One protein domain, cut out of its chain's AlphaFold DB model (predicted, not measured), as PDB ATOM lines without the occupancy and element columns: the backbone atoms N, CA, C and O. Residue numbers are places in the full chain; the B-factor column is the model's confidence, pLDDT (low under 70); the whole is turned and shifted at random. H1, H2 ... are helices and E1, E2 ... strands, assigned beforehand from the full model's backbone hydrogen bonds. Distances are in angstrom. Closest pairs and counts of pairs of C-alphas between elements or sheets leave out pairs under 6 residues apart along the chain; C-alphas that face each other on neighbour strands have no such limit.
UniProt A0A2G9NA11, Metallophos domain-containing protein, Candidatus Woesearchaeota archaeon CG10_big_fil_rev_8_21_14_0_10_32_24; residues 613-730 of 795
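What this domain is: This is residues 613 to 730 of the 795 residues of the protein "Metallophos domain-containing protein" of Candidatus Woesearchaeota archaeon CG10_big_fil_rev_8_21_14_0_10_32_24 (UniProt A0A2G9NA11). Two small sheets, each a meander at its core, stand one after the other along the longest axis, with helix H1 at one end and strand E7 at the other. Short helix H2 sits beside the place where the sheets meet, and the unnamed residues 649 to 673 run out toward H1 and back. The printed part has 118 residues, under half in named elements, in the order H1 E1 E2 E3 H2 E4 E5 E6 E7; the class is mixed. It is compact, with a radius of gyration of the C-alphas of 15.1 A and spans of 44 by 30 by 23 A.

How they stand to each other: H1, residues 613 to 625, is on neither sheet. E1, residues 632 to 634, E2, residues 637 to 641, and E3, residues 646 to 648, form a meander, each strand the antiparallel neighbour of the one before. N 639 and O 632 are 2.8 A apart, N 640 and O 647 2.9 A. H2, residues 674 to 679, only grazes both sheets. E4, residues 684 to 688, E5, residues 694 to 699, and E6, residues 705 to 710, form a second meander; N 695 and O 686 are 2.8 A apart, N 698 and O 707 2.9 A. E7, residues 724 to 727, is parallel to E4, with N 687 and O 725 2.8 A apart. This mixed sheet, E6 E5 E4 E7, is strongly twisted. The closest C-alphas of E2 and E6, Ile 641 and Gly 707, are 5.4 A apart. In H1 and H2 every O i to N i+4 pair is within hydrogen-bond range.

Where its parts are: H1 begins at C-alpha 613, (15.831, 20.225, -16.473), and is 17.8 A long; E5 is 15.8 A, E6 13.3 A and E2 13.1 A. E7 ends at C-alpha 727, (-2.040, 9.628, -49.699).

The domain as a whole: The C-alphas farthest apart, those of Thr 614 and Gly 690, are 45.2 A apart. The printed part has no cut. The links E3 to H2 and E6 to E7 are long. Mean pLDDT of the printed part is 73.4, with 41 residues under 70, among them 651 to 658 and 726 to 730.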
ATOM      1  N   LYS A 613      16.941  21.191 -16.454       62.88
ATOM      2  CA  LYS A 613      15.831  20.225 -16.473       62.88
ATOM      3  C   LYS A 613      14.503  20.891 -16.123       62.88
ATOM      4  O   LYS A 613      13.483  20.493 -16.669       62.88
ATOM      5  N   THR A 614      14.477  21.905 -15.263       63.84
ATOM      6  CA  THR A 614      13.277  22.687 -14.916       63.84
ATOM      7  C   THR A 614      12.837  23.620 -16.052       63.84
ATOM      8  O   THR A 614      11.641  23.670 -16.344       63.84
ATOM      9  N   VAL A 615      13.763  24.278 -16.764       59.69
ATOM     10  CA  VAL A 615      13.431  25.070 -17.971       59.69
ATOM     11  C   VAL A 615      12.844  24.170 -19.064       59.69
ATOM     12  O   VAL A 615      11.774  24.460 -19.601       59.69
ATOM     13  N   VAL A 616      13.501  23.041 -19.349       64.00
ATOM     14  CA  VAL A 616      13.054  22.071 -20.359       64.00
ATOM     15  C   VAL A 616      11.746  21.383 -19.938       64.00
ATOM     16  O   VAL A 616      10.860  21.226 -20.776       64.00
ATOM     17  N   THR A 617      11.556  21.063 -18.649       74.19
ATOM     18  CA  THR A 617      10.263  20.578 -18.117       74.19
ATOM     19  C   THR A 617       9.152  21.574 -18.427       74.19
ATOM     20  O   THR A 617       8.112  21.164 -18.932       74.19
ATOM     21  N   LYS A 618       9.362  22.876 -18.174       72.44
ATOM     22  CA  LYS A 618       8.347  23.895 -18.460       72.44
ATOM     23  C   LYS A 618       8.029  23.964 -19.956       72.44
ATOM     24  O   LYS A 618       6.865  23.890 -20.314       72.44
ATOM     25  N   GLN A 619       9.038  24.027 -20.827       66.19
ATOM     26  CA  GLN A 619       8.826  24.086 -22.283       66.19
ATOM     27  C   GLN A 619       8.064  22.863 -22.825       66.19
ATOM     28  O   GLN A 619       7.211  23.004 -23.700       66.19
ATOM     29  N   VAL A 620       8.344  21.666 -22.298       71.75
ATOM     30  CA  VAL A 620       7.623  20.439 -22.671       71.75
ATOM     31  C   VAL A 620       6.208  20.421 -22.080       71.75
ATOM     32  O   VAL A 620       5.279  20.031 -22.782       71.75
ATOM     33  N   GLN A 621       6.008  20.900 -20.848       80.75
ATOM     34  CA  GLN A 621       4.676  21.046 -20.251       80.75
ATOM     35  C   GLN A 621       3.812  22.047 -21.027       80.75
ATOM     36  O   GLN A 621       2.688  21.713 -21.386       80.75
ATOM     37  N   ASP A 622       4.348  23.225 -21.357       69.00
ATOM     38  CA  ASP A 622       3.653  24.255 -22.135       69.00
ATOM     39  C   ASP A 622       3.194  23.687 -23.502       69.00
ATOM     40  O   ASP A 622       2.087  23.976 -23.955       69.00
ATOM     41  N   ALA A 623       4.001  22.823 -24.137       67.62
ATOM     42  CA  ALA A 623       3.662  22.146 -25.396       67.62
ATOM     43  C   ALA A 623       2.639  20.995 -25.248       67.62
ATOM     44  O   ALA A 623       1.872  20.731 -26.180       67.62
ATOM     45  N   ILE A 624       2.609  20.316 -24.095       73.31
ATOM     46  CA  ILE A 624       1.585  19.318 -23.738       73.31
ATOM     47  C   ILE A 624       0.243  20.014 -23.471       73.31
ATOM     48  O   ILE A 624      -0.775  19.608 -24.034       73.31
ATOM     49  N   ASP A 625       0.242  21.088 -22.679       71.06
ATOM     50  CA  ASP A 625      -0.957  21.839 -22.281       71.06
ATOM     51  C   ASP A 625      -1.605  22.559 -23.478       71.06
ATOM     52  O   ASP A 625      -2.829  22.627 -23.581       71.06
ATOM     53  N   GLN A 626      -0.795  23.018 -24.439       64.38
ATOM     54  CA  GLN A 626      -1.258  23.539 -25.735       64.38
ATOM     55  C   GLN A 626      -1.716  22.435 -26.711       64.38
ATOM     56  O   GLN A 626      -2.144  22.730 -27.825       64.38
ATOM     57  N   GLY A 627      -1.628  21.156 -26.332       60.53
ATOM     58  CA  GLY A 627      -2.074  20.012 -27.136       60.53
ATOM     59  C   GLY A 627      -1.179  19.654 -28.328       60.53
ATOM     60  O   GLY A 627      -1.502  18.706 -29.049       60.53
ATOM     61  N   GLY A 628      -0.064  20.368 -28.522       63.06
ATOM     62  CA  GLY A 628       0.891  20.171 -29.618       63.06
ATOM     63  C   GLY A 628       1.851  18.992 -29.424       63.06
ATOM     64  O   GLY A 628       2.516  18.589 -30.376       63.06
ATOM     65  N   TYR A 629       1.915  18.415 -28.218       69.38
ATOM     66  CA  TYR A 629       2.772  17.270 -27.898       69.38
ATOM     67  C   TYR A 629       1.960  16.038 -27.433       69.38
ATOM     68  O   TYR A 629       1.859  15.770 -26.234       69.38
ATOM     69  N   PRO A 630       1.331  15.284 -28.357       76.19
ATOM     70  CA  PRO A 630       0.488  14.144 -28.007       76.19
ATOM     71  C   PRO A 630       1.312  12.934 -27.537       76.19
ATOM     72  O   PRO A 630       2.175  12.421 -28.256       76.19
ATOM     73  N   ILE A 631       0.995  12.450 -26.335       86.06
ATOM     74  CA  ILE A 631       1.583  11.252 -25.724       86.06
ATOM     75  C   ILE A 631       0.564  10.109 -25.772       86.06
ATOM     76  O   ILE A 631      -0.611  10.281 -25.432       86.06
ATOM     77  N   PHE A 632       1.033   8.935 -26.178       87.81
ATOM     78  CA  PHE A 632       0.248   7.712 -26.312       87.81
ATOM     79  C   PHE A 632       0.729   6.649 -25.324       87.81
ATOM     80  O   PHE A 632       1.836   6.755 -24.801       87.81
ATOM     81  N   SER A 633      -0.074   5.612 -25.080       87.50
ATOM     82  CA  SER A 633       0.330   4.461 -24.256       87.50
ATOM     83  C   SER A 633      -0.173   3.139 -24.840       87.50
ATOM     84  O   SER A 633      -1.252   3.084 -25.438       87.50
ATOM     85  N   ASP A 634       0.620   2.083 -24.673       83.62
ATOM     86  CA  ASP A 634       0.317   0.696 -25.041       83.62
ATOM     87  C   ASP A 634       0.783  -0.278 -23.937       83.62
ATOM     88  O   ASP A 634       1.207   0.137 -22.859       83.62
ATOM     89  N   ASP A 635       0.731  -1.583 -24.220       79.62
ATOM     90  CA  ASP A 635       1.133  -2.653 -23.295       79.62
ATOM     91  C   ASP A 635       2.649  -2.634 -22.931       79.62
ATOM     92  O   ASP A 635       3.072  -3.353 -22.027       79.62
ATOM     93  N   GLU A 636       3.466  -1.807 -23.600       78.25
ATOM     94  CA  GLU A 636       4.903  -1.586 -23.350       78.25
ATOM     95  C   GLU A 636       5.198  -0.205 -22.704       78.25
ATOM     96  O   GLU A 636       6.349   0.094 -22.378       78.25
ATOM     97  N   GLY A 637       4.181   0.645 -22.498       83.12
ATOM     98  CA  GLY A 637       4.276   1.939 -21.809       83.12
ATOM     99  C   GLY A 637       4.167   3.175 -22.712       83.12
ATOM    100  O   GLY A 637       3.802   3.101 -23.883       83.12
ATOM    101  N   ASP A 638       4.474   4.351 -22.163       87.62
ATOM    102  CA  ASP A 638       4.198   5.621 -22.849       87.62
ATOM    103  C   ASP A 638       5.170   5.915 -24.005       87.62
ATOM    104  O   ASP A 638       6.371   5.623 -23.938       87.62
ATOM    105  N   TYR A 639       4.650   6.522 -25.075       85.50
ATOM    106  CA  TYR A 639       5.386   6.788 -26.307       85.50
ATOM    107  C   TYR A 639       4.904   8.032 -27.068       85.50
ATOM    108  O   TYR A 639       3.776   8.498 -26.910       85.50
ATOM    109  N   CYS A 640       5.758   8.519 -27.968       84.44
ATOM    110  CA  CYS A 640       5.434   9.539 -28.965       84.44
ATOM    111  C   CYS A 640       5.586   8.984 -30.392       84.44
ATOM    112  O   CYS A 640       6.359   8.053 -30.648       84.44
ATOM    113  N   ILE A 641       4.841   9.570 -31.332       80.00
ATOM    114  CA  ILE A 641       4.831   9.193 -32.752       80.00
ATOM    115  C   ILE A 641       5.766  10.133 -33.525       80.00
ATOM    116  O   ILE A 641       5.439  11.290 -33.775       80.00
ATOM    117  N   GLY A 642       6.944   9.631 -33.907       69.88
ATOM    118  CA  GLY A 642       7.878  10.320 -34.799       69.88
ATOM    119  C   GLY A 642       7.510  10.150 -36.277       69.88
ATOM    120  O   GLY A 642       6.458   9.617 -36.620       69.88
ATOM    121  N   LYS A 643       8.389  10.570 -37.196       71.19
ATOM    122  CA  LYS A 643       8.211  10.330 -38.643       71.19
ATOM    123  C   LYS A 643       8.770   8.954 -39.024       71.19
ATOM    124  O   LYS A 643       9.954   8.822 -39.311       71.19
ATOM    125  N   GLY A 644       7.903   7.944 -39.021       67.75
ATOM    126  CA  GLY A 644       8.206   6.547 -39.347       67.75
ATOM    127  C   GLY A 644       8.583   5.665 -38.152       67.75
ATOM    128  O   GLY A 644       8.740   4.460 -38.333       67.75
ATOM    129  N   THR A 645       8.711   6.227 -36.947       76.94
ATOM    130  CA  THR A 645       9.170   5.514 -35.744       76.94
ATOM    131  C   THR A 645       8.329   5.835 -34.513       76.94
ATOM    132  O   THR A 645       7.930   6.976 -34.277       76.94
ATOM    133  N   LYS A 646       8.089   4.802 -33.707       81.38
ATOM    134  CA  LYS A 646       7.592   4.898 -32.334       81.38
ATOM    135  C   LYS A 646       8.805   5.147 -31.432       81.38
ATOM    136  O   LYS A 646       9.830   4.503 -31.642       81.38
ATOM    137  N   LYS A 647       8.713   6.079 -30.482       79.75
ATOM    138  CA  LYS A 647       9.757   6.319 -29.472       79.75
ATOM    139  C   LYS A 647       9.152   6.267 -28.080       79.75
ATOM    140  O   LYS A 647       8.203   7.006 -27.819       79.75
ATOM    141  N   ARG A 648       9.706   5.443 -27.191       83.75
ATOM    142  CA  ARG A 648       9.390   5.481 -25.756       83.75
ATOM    143  C   ARG A 648       9.900   6.802 -25.172       83.75
ATOM    144  O   ARG A 648      10.845   7.384 -25.702       83.75
ATOM    145  N   LEU A 649       9.280   7.318 -24.109       75.12
ATOM    146  CA  LEU A 649       9.604   8.671 -23.612       75.12
ATOM    147  C   LEU A 649      11.080   8.828 -23.180       75.12
ATOM    148  O   LEU A 649      11.680   9.879 -23.382       75.12
ATOM    149  N   ASN A 650      11.702   7.759 -22.679       72.19
ATOM    150  CA  ASN A 650      13.133   7.683 -22.358       72.19
ATOM    151  C   ASN A 650      14.069   7.646 -23.591       72.19
ATOM    152  O   ASN A 650      15.275   7.793 -23.440       72.19
ATOM    153  N   GLU A 651      13.538   7.470 -24.805       67.88
ATOM    154  CA  GLU A 651      14.278   7.424 -26.081       67.88
ATOM    155  C   GLU A 651      14.137   8.728 -26.896       67.88
ATOM    156  O   GLU A 651      14.583   8.830 -28.052       67.88
ATOM    157  N   VAL A 652      13.469   9.733 -26.323       69.62
ATOM    158  CA  VAL A 652      13.317  11.075 -26.891       69.62
ATOM    159  C   VAL A 652      14.406  11.981 -26.303       69.62
ATOM    160  O   VAL A 652      14.254  12.442 -25.172       69.62
ATOM    161  N   PRO A 653      15.508  12.254 -27.032       60.41
ATOM    162  CA  PRO A 653      16.456  13.284 -26.627       60.41
ATOM    163  C   PRO A 653      15.815  14.667 -26.774       60.41
ATOM    164  O   PRO A 653      15.104  14.934 -27.747       60.41
ATOM    165  N   LEU A 654      16.091  15.534 -25.808       63.62
ATOM    166  CA  LEU A 654      15.773  16.958 -25.824       63.62
ATOM    167  C   LEU A 654      17.089  17.737 -26.017       63.62
ATOM    168  O   LEU A 654      18.006  17.247 -26.678       63.62
ATOM    169  N   ARG A 655      17.178  18.967 -25.508       53.78
ATOM    170  CA  ARG A 655      18.416  19.759 -25.555       53.78
ATOM    171  C   ARG A 655      19.369  19.381 -24.419       53.78
ATOM    172  O   ARG A 655      18.967  18.753 -23.443       53.78
ATOM    173  N   ASP A 656      20.627  19.786 -24.571       50.38
ATOM    174  CA  ASP A 656      21.607  19.891 -23.481       50.38
ATOM    175  C   ASP A 656      21.852  18.574 -22.709       50.38
ATOM    176  O   ASP A 656      22.111  18.561 -21.509       50.38
ATOM    177  N   GLY A 657      21.749  17.439 -23.415       53.34
ATOM    178  CA  GLY A 657      21.943  16.087 -22.870       53.34
ATOM    179  C   GLY A 657      20.744  15.508 -22.108       53.34
ATOM    180  O   GLY A 657      20.802  14.363 -21.670       53.34
ATOM    181  N   ILE A 658      19.650  16.258 -21.967       57.47
ATOM    182  CA  ILE A 658      18.442  15.850 -21.237       57.47
ATOM    183  C   ILE A 658      17.568  14.968 -22.143       57.47
ATOM    184  O   ILE A 658      17.326  15.315 -23.299       57.47
ATOM    185  N   SER A 659      17.039  13.850 -21.637       70.56
ATOM    186  CA  SER A 659      15.963  13.097 -22.302       70.56
ATOM    187  C   SER A 659      14.581  13.493 -21.770       70.56
ATOM    188  O   SER A 659      14.450  14.024 -20.669       70.56
ATOM    189  N   LEU A 660      13.508  13.180 -22.501       74.31
ATOM    190  CA  LEU A 660      12.148  13.331 -21.965       74.31
ATOM    191  C   LEU A 660      11.871  12.325 -20.823       74.31
ATOM    192  O   LEU A 660      11.003  12.563 -19.988       74.31
ATOM    193  N   GLY A 661      12.679  11.263 -20.704       75.56
ATOM    194  CA  GLY A 661      12.721  10.385 -19.532       75.56
ATOM    195  C   GLY A 661      13.197  11.094 -18.258       75.56
ATOM    196  O   GLY A 661      12.553  10.959 -17.223       75.56
ATOM    197  N   ASP A 662      14.256  11.912 -18.340       73.62
ATOM    198  CA  ASP A 662      14.846  12.661 -17.208       73.62
ATOM    199  C   ASP A 662      13.891  13.653 -16.529       73.62
ATOM    200  O   ASP A 662      14.157  14.121 -15.419       73.62
ATOM    201  N   ILE A 663      12.814  14.021 -17.223       79.19
ATOM    202  CA  ILE A 663      11.802  14.970 -16.759       79.19
ATOM    203  C   ILE A 663      10.407  14.346 -16.640       79.19
ATOM    204  O   ILE A 663       9.495  15.032 -16.185       79.19
ATOM    205  N   ARG A 664      10.218  13.068 -17.013       80.50
ATOM    206  CA  ARG A 664       8.895  12.423 -17.111       80.50
ATOM    207  C   ARG A 664       8.081  12.572 -15.827       80.50
ATOM    208  O   ARG A 664       6.935  12.996 -15.887       80.50
ATOM    209  N   ASP A 665       8.703  12.310 -14.681       79.62
ATOM    210  CA  ASP A 665       8.054  12.350 -13.363       79.62
ATOM    211  C   ASP A 665       7.709  13.782 -12.893       79.62
ATOM    212  O   ASP A 665       6.996  13.962 -11.905       79.62
ATOM    213  N   LYS A 666       8.204  14.813 -13.599       80.62
ATOM    214  CA  LYS A 666       7.849  16.227 -13.392       80.62
ATOM    215  C   LYS A 666       6.721  16.701 -14.325       80.62
ATOM    216  O   LYS A 666       6.129  17.745 -14.054       80.62
ATOM    217  N   LEU A 667       6.431  15.973 -15.409       82.25
ATOM    218  CA  LEU A 667       5.416  16.331 -16.405       82.25
ATOM    219  C   LEU A 667       4.019  15.850 -15.992       82.25
ATOM    220  O   LEU A 667       3.840  14.782 -15.410       82.25
ATOM    221  N   ARG A 668       2.998  16.631 -16.347       84.25
ATOM    222  CA  ARG A 668       1.581  16.313 -16.156       84.25
ATOM    223  C   ARG A 668       0.942  16.069 -17.513       84.25
ATOM    224  O   ARG A 668       0.719  17.007 -18.270       84.25
ATOM    225  N   TYR A 669       0.631  14.814 -17.809       84.94
ATOM    226  CA  TYR A 669      -0.056  14.419 -19.033       84.94
ATOM    227  C   TYR A 669      -1.007  13.251 -18.762       84.94
ATOM    228  O   TYR A 669      -0.766  12.429 -17.879       84.94
ATOM    229  N   THR A 670      -2.071  13.159 -19.558       84.06
ATOM    230  CA  THR A 670      -2.936  11.974 -19.621       84.06
ATOM    231  C   THR A 670      -2.687  11.310 -20.972       84.06
ATOM    232  O   THR A 670      -3.061  11.899 -21.990       84.06
ATOM    233  N   PRO A 671      -2.035  10.137 -21.034       86.31
ATOM    234  CA  PRO A 671      -1.738   9.504 -22.310       86.31
ATOM    235  C   PRO A 671      -3.012   8.948 -22.962       86.31
ATOM    236  O   PRO A 671      -3.909   8.440 -22.286       86.31
ATOM    237  N   MET A 672      -3.086   9.036 -24.288       87.19
ATOM    238  CA  MET A 672      -4.242   8.614 -25.087       87.19
ATOM    239  C   MET A 672      -3.986   7.253 -25.752       87.19
ATOM    240  O   MET A 672      -2.851   6.951 -26.124       87.19
ATOM    241  N   LYS A 673      -5.013   6.417 -25.968       87.38
ATOM    242  CA  LYS A 673      -4.833   5.244 -26.840       87.38
ATOM    243  C   LYS A 673      -4.917   5.665 -28.299       87.38
ATOM    244  O   LYS A 673      -5.716   6.521 -28.670       87.38
ATOM    245  N   LEU A 674      -4.131   5.011 -29.149       85.88
ATOM    246  CA  LEU A 674      -4.090   5.295 -30.584       85.88
ATOM    247  C   LEU A 674      -5.475   5.194 -31.252       85.88
ATOM    248  O   LEU A 674      -5.807   6.001 -32.118       85.88
ATOM    249  N   LYS A 675      -6.308   4.251 -30.791       85.50
ATOM    250  CA  LYS A 675      -7.713   4.119 -31.197       85.50
ATOM    251  C   LYS A 675      -8.544   5.357 -30.838       85.50
ATOM    252  O   LYS A 675      -9.254   5.868 -31.697       85.50
ATOM    253  N   ASP A 676      -8.426   5.864 -29.613       84.44
ATOM    254  CA  ASP A 676      -9.210   7.013 -29.143       84.44
ATOM    255  C   ASP A 676      -8.869   8.279 -29.951       84.44
ATOM    256  O   ASP A 676      -9.741   9.100 -30.226       84.44
ATOM    257  N   ALA A 677      -7.613   8.413 -30.399       84.31
ATOM    258  CA  ALA A 677      -7.190   9.490 -31.292       84.31
ATOM    259  C   ALA A 677      -7.812   9.384 -32.697       84.31
ATOM    260  O   ALA A 677      -8.161  10.412 -33.279       84.31
ATOM    261  N   LEU A 678      -7.990   8.169 -33.234       81.88
ATOM    262  CA  LEU A 678      -8.724   7.939 -34.487       81.88
ATOM    263  C   LEU A 678     -10.225   8.219 -34.319       81.88
ATOM    264  O   LEU A 678     -10.807   8.920 -35.143       81.88
ATOM    265  N   ASP A 679     -10.837   7.744 -33.229       81.75
ATOM    266  CA  ASP A 679     -12.251   8.000 -32.910       81.75
ATOM    267  C   ASP A 679     -12.542   9.510 -32.785       81.75
ATOM    268  O   ASP A 679     -13.575   9.995 -33.244       81.75
ATOM    269  N   GLN A 680     -11.604  10.270 -32.207       81.12
ATOM    270  CA  GLN A 680     -11.668  11.732 -32.077       81.12
ATOM    271  C   GLN A 680     -11.221  12.495 -33.340       81.12
ATOM    272  O   GLN A 680     -11.202  13.725 -33.321       81.12
ATOM    273  N   LYS A 681     -10.828  11.805 -34.423       76.62
ATOM    274  CA  LYS A 681     -10.233  12.385 -35.647       76.62
ATOM    275  C   LYS A 681      -8.975  13.245 -35.413       76.62
ATOM    276  O   LYS A 681      -8.626  14.080 -36.242       76.62
ATOM    277  N   ARG A 682      -8.273  13.025 -34.295       75.19
ATOM    278  CA  ARG A 682      -6.961  13.623 -33.967       75.19
ATOM    279  C   ARG A 682      -5.788  12.846 -34.576       75.19
ATOM    280  O   ARG A 682      -4.665  13.339 -34.600       75.19
ATOM    281  N   ALA A 683      -6.058  11.641 -35.065       81.75
ATOM    282  CA  ALA A 683      -5.194  10.866 -35.938       81.75
ATOM    283  C   ALA A 683      -5.980  10.460 -37.196       81.75
ATOM    284  O   ALA A 683      -7.211  10.406 -37.174       81.75
ATOM    285  N   VAL A 684      -5.271  10.136 -38.277       84.12
ATOM    286  CA  VAL A 684      -5.844   9.644 -39.540       84.12
ATOM    287  C   VAL A 684      -5.176   8.343 -39.973       84.12
ATOM    288  O   VAL A 684      -3.989   8.139 -39.709       84.12
ATOM    289  N   LEU A 685      -5.919   7.473 -40.661       83.81
ATOM    290  CA  LEU A 685      -5.343   6.315 -41.344       83.81
ATOM    291  C   LEU A 685      -5.059   6.642 -42.808       83.81
ATOM    292  O   LEU A 685      -5.865   7.271 -43.499       83.81
ATOM    293  N   PHE A 686      -3.912   6.175 -43.289       81.75
ATOM    294  CA  PHE A 686      -3.523   6.340 -44.680       81.75
ATOM    295  C   PHE A 686      -2.709   5.161 -45.207       81.75
ATOM    296  O   PHE A 686      -2.061   4.442 -44.448       81.75
ATOM    297  N   LYS A 687      -2.698   4.984 -46.527       77.75
ATOM    298  CA  LYS A 687      -1.674   4.204 -47.229       77.75
ATOM    299  C   LYS A 687      -0.696   5.145 -47.914       77.75
ATOM    300  O   LYS A 687      -1.083   6.207 -48.399       77.75
ATOM    301  N   LYS A 688       0.569   4.731 -47.975       68.31
ATOM    302  CA  LYS A 688       1.575   5.335 -48.855       68.31
ATOM    303  C   LYS A 688       1.465   4.673 -50.223       68.31
ATOM    304  O   LYS A 688       1.406   3.448 -50.293       68.31
ATOM    305  N   GLY A 689       1.451   5.463 -51.296       58.78
ATOM    306  CA  GLY A 689       1.362   4.935 -52.663       58.78
ATOM    307  C   GLY A 689       2.426   3.866 -52.944       58.78
ATOM    308  O   GLY A 689       3.617   4.174 -52.961       58.78
ATOM    309  N   GLY A 690       1.987   2.620 -53.156       56.88
ATOM    310  CA  GLY A 690       2.847   1.456 -53.399       56.88
ATOM    311  C   GLY A 690       3.202   0.595 -52.175       56.88
ATOM    312  O   GLY A 690       3.872  -0.416 -52.359       56.88
ATOM    313  N   ASP A 691       2.761   0.937 -50.957       67.69
ATOM    314  CA  ASP A 691       2.900   0.075 -49.768       67.69
ATOM    315  C   ASP A 691       1.569  -0.632 -49.446       67.69
ATOM    316  O   ASP A 691       0.496  -0.025 -49.445       67.69
ATOM    317  N   GLU A 692       1.631  -1.928 -49.137       70.88
ATOM    318  CA  GLU A 692       0.474  -2.707 -48.682       70.88
ATOM    319  C   GLU A 692       0.049  -2.343 -47.247       70.88
ATOM    320  O   GLU A 692      -1.086  -2.614 -46.841       70.88
ATOM    321  N   LYS A 693       0.946  -1.725 -46.466       79.19
ATOM    322  CA  LYS A 693       0.726  -1.374 -45.059       79.19
ATOM    323  C   LYS A 693      -0.112  -0.108 -44.903       79.19
ATOM    324  O   LYS A 693       0.200   0.948 -45.453       79.19
ATOM    325  N   THR A 694      -1.114  -0.190 -44.032       83.19
ATOM    326  CA  THR A 694      -1.769   0.993 -43.470       83.19
ATOM    327  C   THR A 694      -0.858   1.649 -42.430       83.19
ATOM    328  O   THR A 694      -0.261   0.983 -41.583       83.19
ATOM    329  N   TYR A 695      -0.788   2.971 -42.477       86.12
ATOM    330  CA  TYR A 695      -0.123   3.843 -41.521       86.12
ATOM    331  C   TYR A 695      -1.165   4.629 -40.725       86.12
ATOM    332  O   TYR A 695      -2.265   4.897 -41.208       86.12
ATOM    333  N   VAL A 696      -0.789   5.038 -39.517       86.50
ATOM    334  CA  VAL A 696      -1.492   6.069 -38.748       86.50
ATOM    335  C   VAL A 696      -0.636   7.330 -38.715       86.50
ATOM    336  O   VAL A 696       0.585   7.244 -38.563       86.50
ATOM    337  N   GLY A 697      -1.257   8.494 -38.889       84.69
ATOM    338  CA  GLY A 697      -0.593   9.795 -38.925       84.69
ATOM    339  C   GLY A 697      -1.294  10.840 -38.061       84.69
ATOM    340  O   GLY A 697      -2.491  10.738 -37.805       84.69
ATOM    341  N   LEU A 698      -0.535  11.843 -37.622       81.19
ATOM    342  CA  LEU A 698      -1.006  12.956 -36.796       81.19
ATOM    343  C   LEU A 698      -0.999  14.260 -37.615       81.19
ATOM    344  O   LEU A 698       0.088  14.798 -37.853       81.19
ATOM    345  N   PRO A 699      -2.159  14.755 -38.084       74.06
ATOM    346  CA  PRO A 699      -2.241  16.030 -38.789       74.06
ATOM    347  C   PRO A 699      -2.050  17.223 -37.836       74.06
ATOM    348  O   PRO A 699      -2.447  17.163 -36.673       74.06
ATOM    349  N   ASP A 700      -1.472  18.314 -38.339       68.00
ATOM    350  CA  ASP A 700      -1.584  19.650 -37.740       68.00
ATOM    351  C   ASP A 700      -2.908  20.344 -38.126       68.00
ATOM    352  O   ASP A 700      -3.750  19.782 -38.834       68.00
ATOM    353  N   GLU A 701      -3.105  21.587 -37.671       59.50
ATOM    354  CA  GLU A 701      -4.282  22.410 -38.003       59.50
ATOM    355  C   GLU A 701      -4.428  22.692 -39.511       59.50
ATOM    356  O   GLU A 701      -5.507  23.064 -39.974       59.50
ATOM    357  N   GLN A 702      -3.353  22.521 -40.287       53.25
ATOM    358  CA  GLN A 702      -3.316  22.677 -41.741       53.25
ATOM    359  C   GLN A 702      -3.426  21.323 -42.476       53.25
ATOM    360  O   GLN A 702      -3.377  21.285 -43.707       53.25
ATOM    361  N   GLY A 703      -3.602  20.218 -41.743       58.81
ATOM    362  CA  GLY A 703      -3.764  18.863 -42.267       58.81
ATOM    363  C   GLY A 703      -2.462  18.130 -42.614       58.81
ATOM    364  O   GLY A 703      -2.526  17.036 -43.174       58.81
ATOM    365  N   GLN A 704      -1.280  18.682 -42.316       66.62
ATOM    366  CA  GLN A 704      -0.002  18.045 -42.651       66.62
ATOM    367  C   GLN A 704       0.450  17.055 -41.575       66.62
ATOM    368  O   GLN A 704       0.348  17.314 -40.380       66.62
ATOM    369  N   LEU A 705       1.015  15.915 -41.988       70.00
ATOM    370  CA  LEU A 705       1.456  14.879 -41.050       70.00
ATOM    371  C   LEU A 705       2.740  15.276 -40.294       70.00
ATOM    372  O   LEU A 705       3.865  15.212 -40.810       70.00
ATOM    373  N   THR A 706       2.563  15.632 -39.023       66.00
ATOM    374  CA  THR A 706       3.634  15.954 -38.068       66.00
ATOM    375  C   THR A 706       4.421  14.708 -37.651       66.00
ATOM    376  O   THR A 706       5.651  14.748 -37.583       66.00
ATOM    377  N   GLY A 707       3.735  13.574 -37.488       75.38
ATOM    378  CA  GLY A 707       4.297  12.248 -37.222       75.38
ATOM    379  C   GLY A 707       3.442  11.143 -37.853       75.38
ATOM    380  O   GLY A 707       2.276  11.366 -38.177       75.38
ATOM    381  N   TYR A 708       4.022   9.957 -38.054       84.81
ATOM    382  CA  TYR A 708       3.311   8.757 -38.506       84.81
ATOM    383  C   TYR A 708       4.062   7.464 -38.152       84.81
ATOM    384  O   TYR A 708       5.292   7.431 -38.177       84.81
ATOM    385  N   ILE A 709       3.340   6.367 -37.920       84.44
ATOM    386  CA  ILE A 709       3.907   5.016 -37.750       84.44
ATOM    387  C   ILE A 709       3.122   3.975 -38.564       84.44
ATOM    388  O   ILE A 709       1.929   4.170 -38.807       84.44
ATOM    389  N   PRO A 710       3.761   2.879 -39.019       83.31
ATOM    390  CA  PRO A 710       3.039   1.754 -39.609       83.31
ATOM    391  C   PRO A 710       2.122   1.129 -38.550       83.31
ATOM    392  O   PRO A 710       2.546   0.903 -37.415       83.31
ATOM    393  N   LEU A 711       0.870   0.848 -38.909       78.81
ATOM    394  CA  LEU A 711      -0.106   0.307 -37.969       78.81
ATOM    395  C   LEU A 711       0.189  -1.178 -37.708       78.81
ATOM    396  O   LEU A 711       0.035  -2.024 -38.590       78.81
ATOM    397  N   ASN A 712       0.634  -1.499 -36.492       67.31
ATOM    398  CA  ASN A 712       0.988  -2.866 -36.118       67.31
ATOM    399  C   ASN A 712      -0.247  -3.668 -35.667       67.31
ATOM    400  O   ASN A 712      -1.164  -3.132 -35.045       67.31
ATOM    401  N   LYS A 713      -0.248  -4.985 -35.917       58.00
ATOM    402  CA  LYS A 713      -1.339  -5.904 -35.536       58.00
ATOM    403  C   LYS A 713      -1.578  -5.973 -34.018       58.00
ATOM    404  O   LYS A 713      -2.657  -6.377 -33.597       58.00
ATOM    405  N   SER A 714      -0.599  -5.570 -33.206       55.16
ATOM    406  CA  SER A 714      -0.702  -5.484 -31.743       55.16
ATOM    407  C   SER A 714      -1.676  -4.406 -31.249       55.16
ATOM    408  O   SER A 714      -2.312  -4.611 -30.220       55.16
ATOM    409  N   GLU A 715      -1.852  -3.303 -31.989       64.81
ATOM    410  CA  GLU A 715      -2.693  -2.157 -31.584       64.81
ATOM    411  C   GLU A 715      -4.212  -2.465 -31.666       64.81
ATOM    412  O   GLU A 715      -5.032  -1.659 -31.237       64.81
ATOM    413  N   LYS A 716      -4.607  -3.640 -32.200       68.44
ATOM    414  CA  LYS A 716      -5.996  -4.168 -32.251       68.44
ATOM    415  C   LYS A 716      -7.042  -3.224 -32.877       68.44
ATOM    416  O   LYS A 716      -8.232  -3.338 -32.589       68.44
ATOM    417  N   ILE A 717      -6.619  -2.316 -33.755       77.12
ATOM    418  CA  ILE A 717      -7.514  -1.374 -34.440       77.12
ATOM    419  C   ILE A 717      -8.176  -2.069 -35.636       77.12
ATOM    420  O   ILE A 717      -7.502  -2.456 -36.590       77.12
ATOM    421  N   ASP A 718      -9.500  -2.220 -35.588       78.94
ATOM    422  CA  ASP A 718     -10.286  -2.738 -36.708       78.94
ATOM    423  C   ASP A 718     -10.465  -1.655 -37.784       78.94
ATOM    424  O   ASP A 718     -11.246  -0.710 -37.628       78.94
ATOM    425  N   LEU A 719      -9.726  -1.830 -38.882       75.94
ATOM    426  CA  LEU A 719      -9.666  -0.937 -40.040       75.94
ATOM    427  C   LEU A 719     -11.031  -0.658 -40.685       75.94
ATOM    428  O   LEU A 719     -11.183   0.386 -41.308       75.94
ATOM    429  N   ASN A 720     -12.019  -1.545 -40.534       75.44
ATOM    430  CA  ASN A 720     -13.330  -1.386 -41.176       75.44
ATOM    431  C   ASN A 720     -14.151  -0.206 -40.614       75.44
ATOM    432  O   ASN A 720     -15.128   0.205 -41.233       75.44
ATOM    433  N   ASN A 721     -13.760   0.346 -39.458       78.19
ATOM    434  CA  ASN A 721     -14.468   1.442 -38.786       78.19
ATOM    435  C   ASN A 721     -13.923   2.838 -39.139       78.19
ATOM    436  O   ASN A 721     -14.440   3.836 -38.636       78.19
ATOM    437  N   TYR A 722     -12.879   2.925 -39.971       77.06
ATOM    438  CA  TYR A 722     -12.156   4.166 -40.249       77.06
ATOM    439  C   TYR A 722     -11.899   4.335 -41.748       77.06
ATOM    440  O   TYR A 722     -11.559   3.386 -42.451       77.06
ATOM    441  N   GLU A 723     -12.007   5.566 -42.241       73.44
ATOM    442  CA  GLU A 723     -11.649   5.895 -43.619       73.44
ATOM    443  C   GLU A 723     -10.120   5.854 -43.785       73.44
ATOM    444  O   GLU A 723      -9.388   6.592 -43.122       73.44
ATOM    445  N   VAL A 724      -9.628   4.963 -44.654       74.06
ATOM    446  CA  VAL A 724      -8.198   4.839 -44.970       74.06
ATOM    447  C   VAL A 724      -7.912   5.606 -46.256       74.06
ATOM    448  O   VAL A 724      -8.211   5.136 -47.351       74.06
ATOM    449  N   SER A 725      -7.318   6.787 -46.117       70.44
ATOM    450  CA  SER A 725      -6.968   7.641 -47.255       70.44
ATOM    451  C   SER A 725      -5.796   7.071 -48.072       70.44
ATOM    452  O   SER A 725      -4.781   6.649 -47.518       70.44
ATOM    453  N   GLU A 726      -5.878   7.086 -49.404       58.19
ATOM    454  CA  GLU A 726      -4.674   6.946 -50.232       58.19
ATOM    455  C   GLU A 726      -3.980   8.305 -50.332       58.19
ATOM    456  O   GLU A 726      -4.331   9.150 -51.158       58.19
ATOM    457  N   ILE A 727      -2.961   8.515 -49.495       60.03
ATOM    458  CA  ILE A 727      -2.040   9.628 -49.699       60.03
ATOM    459  C   ILE A 727      -1.149   9.238 -50.873       60.03
ATOM    460  O   ILE A 727      -0.198   8.456 -50.746       60.03
ATOM    461  N   ASN A 728      -1.474   9.797 -52.041       47.84
ATOM    462  CA  ASN A 728      -0.639   9.704 -53.226       47.84
ATOM    463  C   ASN A 728       0.733  10.310 -52.909       47.84
ATOM    464  O   ASN A 728       0.936  11.531 -52.916       47.84
ATOM    465  N   ALA A 729       1.693   9.422 -52.632       43.44
ATOM    466  CA  ALA A 729       3.041   9.774 -52.192       43.44
ATOM    467  C   ALA A 729       3.842  10.554 -53.263       43.44
ATOM    468  O   ALA A 729       4.958  11.015 -53.038       43.44
ATOM    469  N   SER A 730       3.240  10.703 -54.442       43.75
ATOM    470  CA  SER A 730       3.723  11.350 -55.648       43.75
ATOM    471  C   SER A 730       3.281  12.811 -55.810       43.75
ATOM    472  O   SER A 730       3.654  13.406 -56.818       43.75
TER     473      SER A 730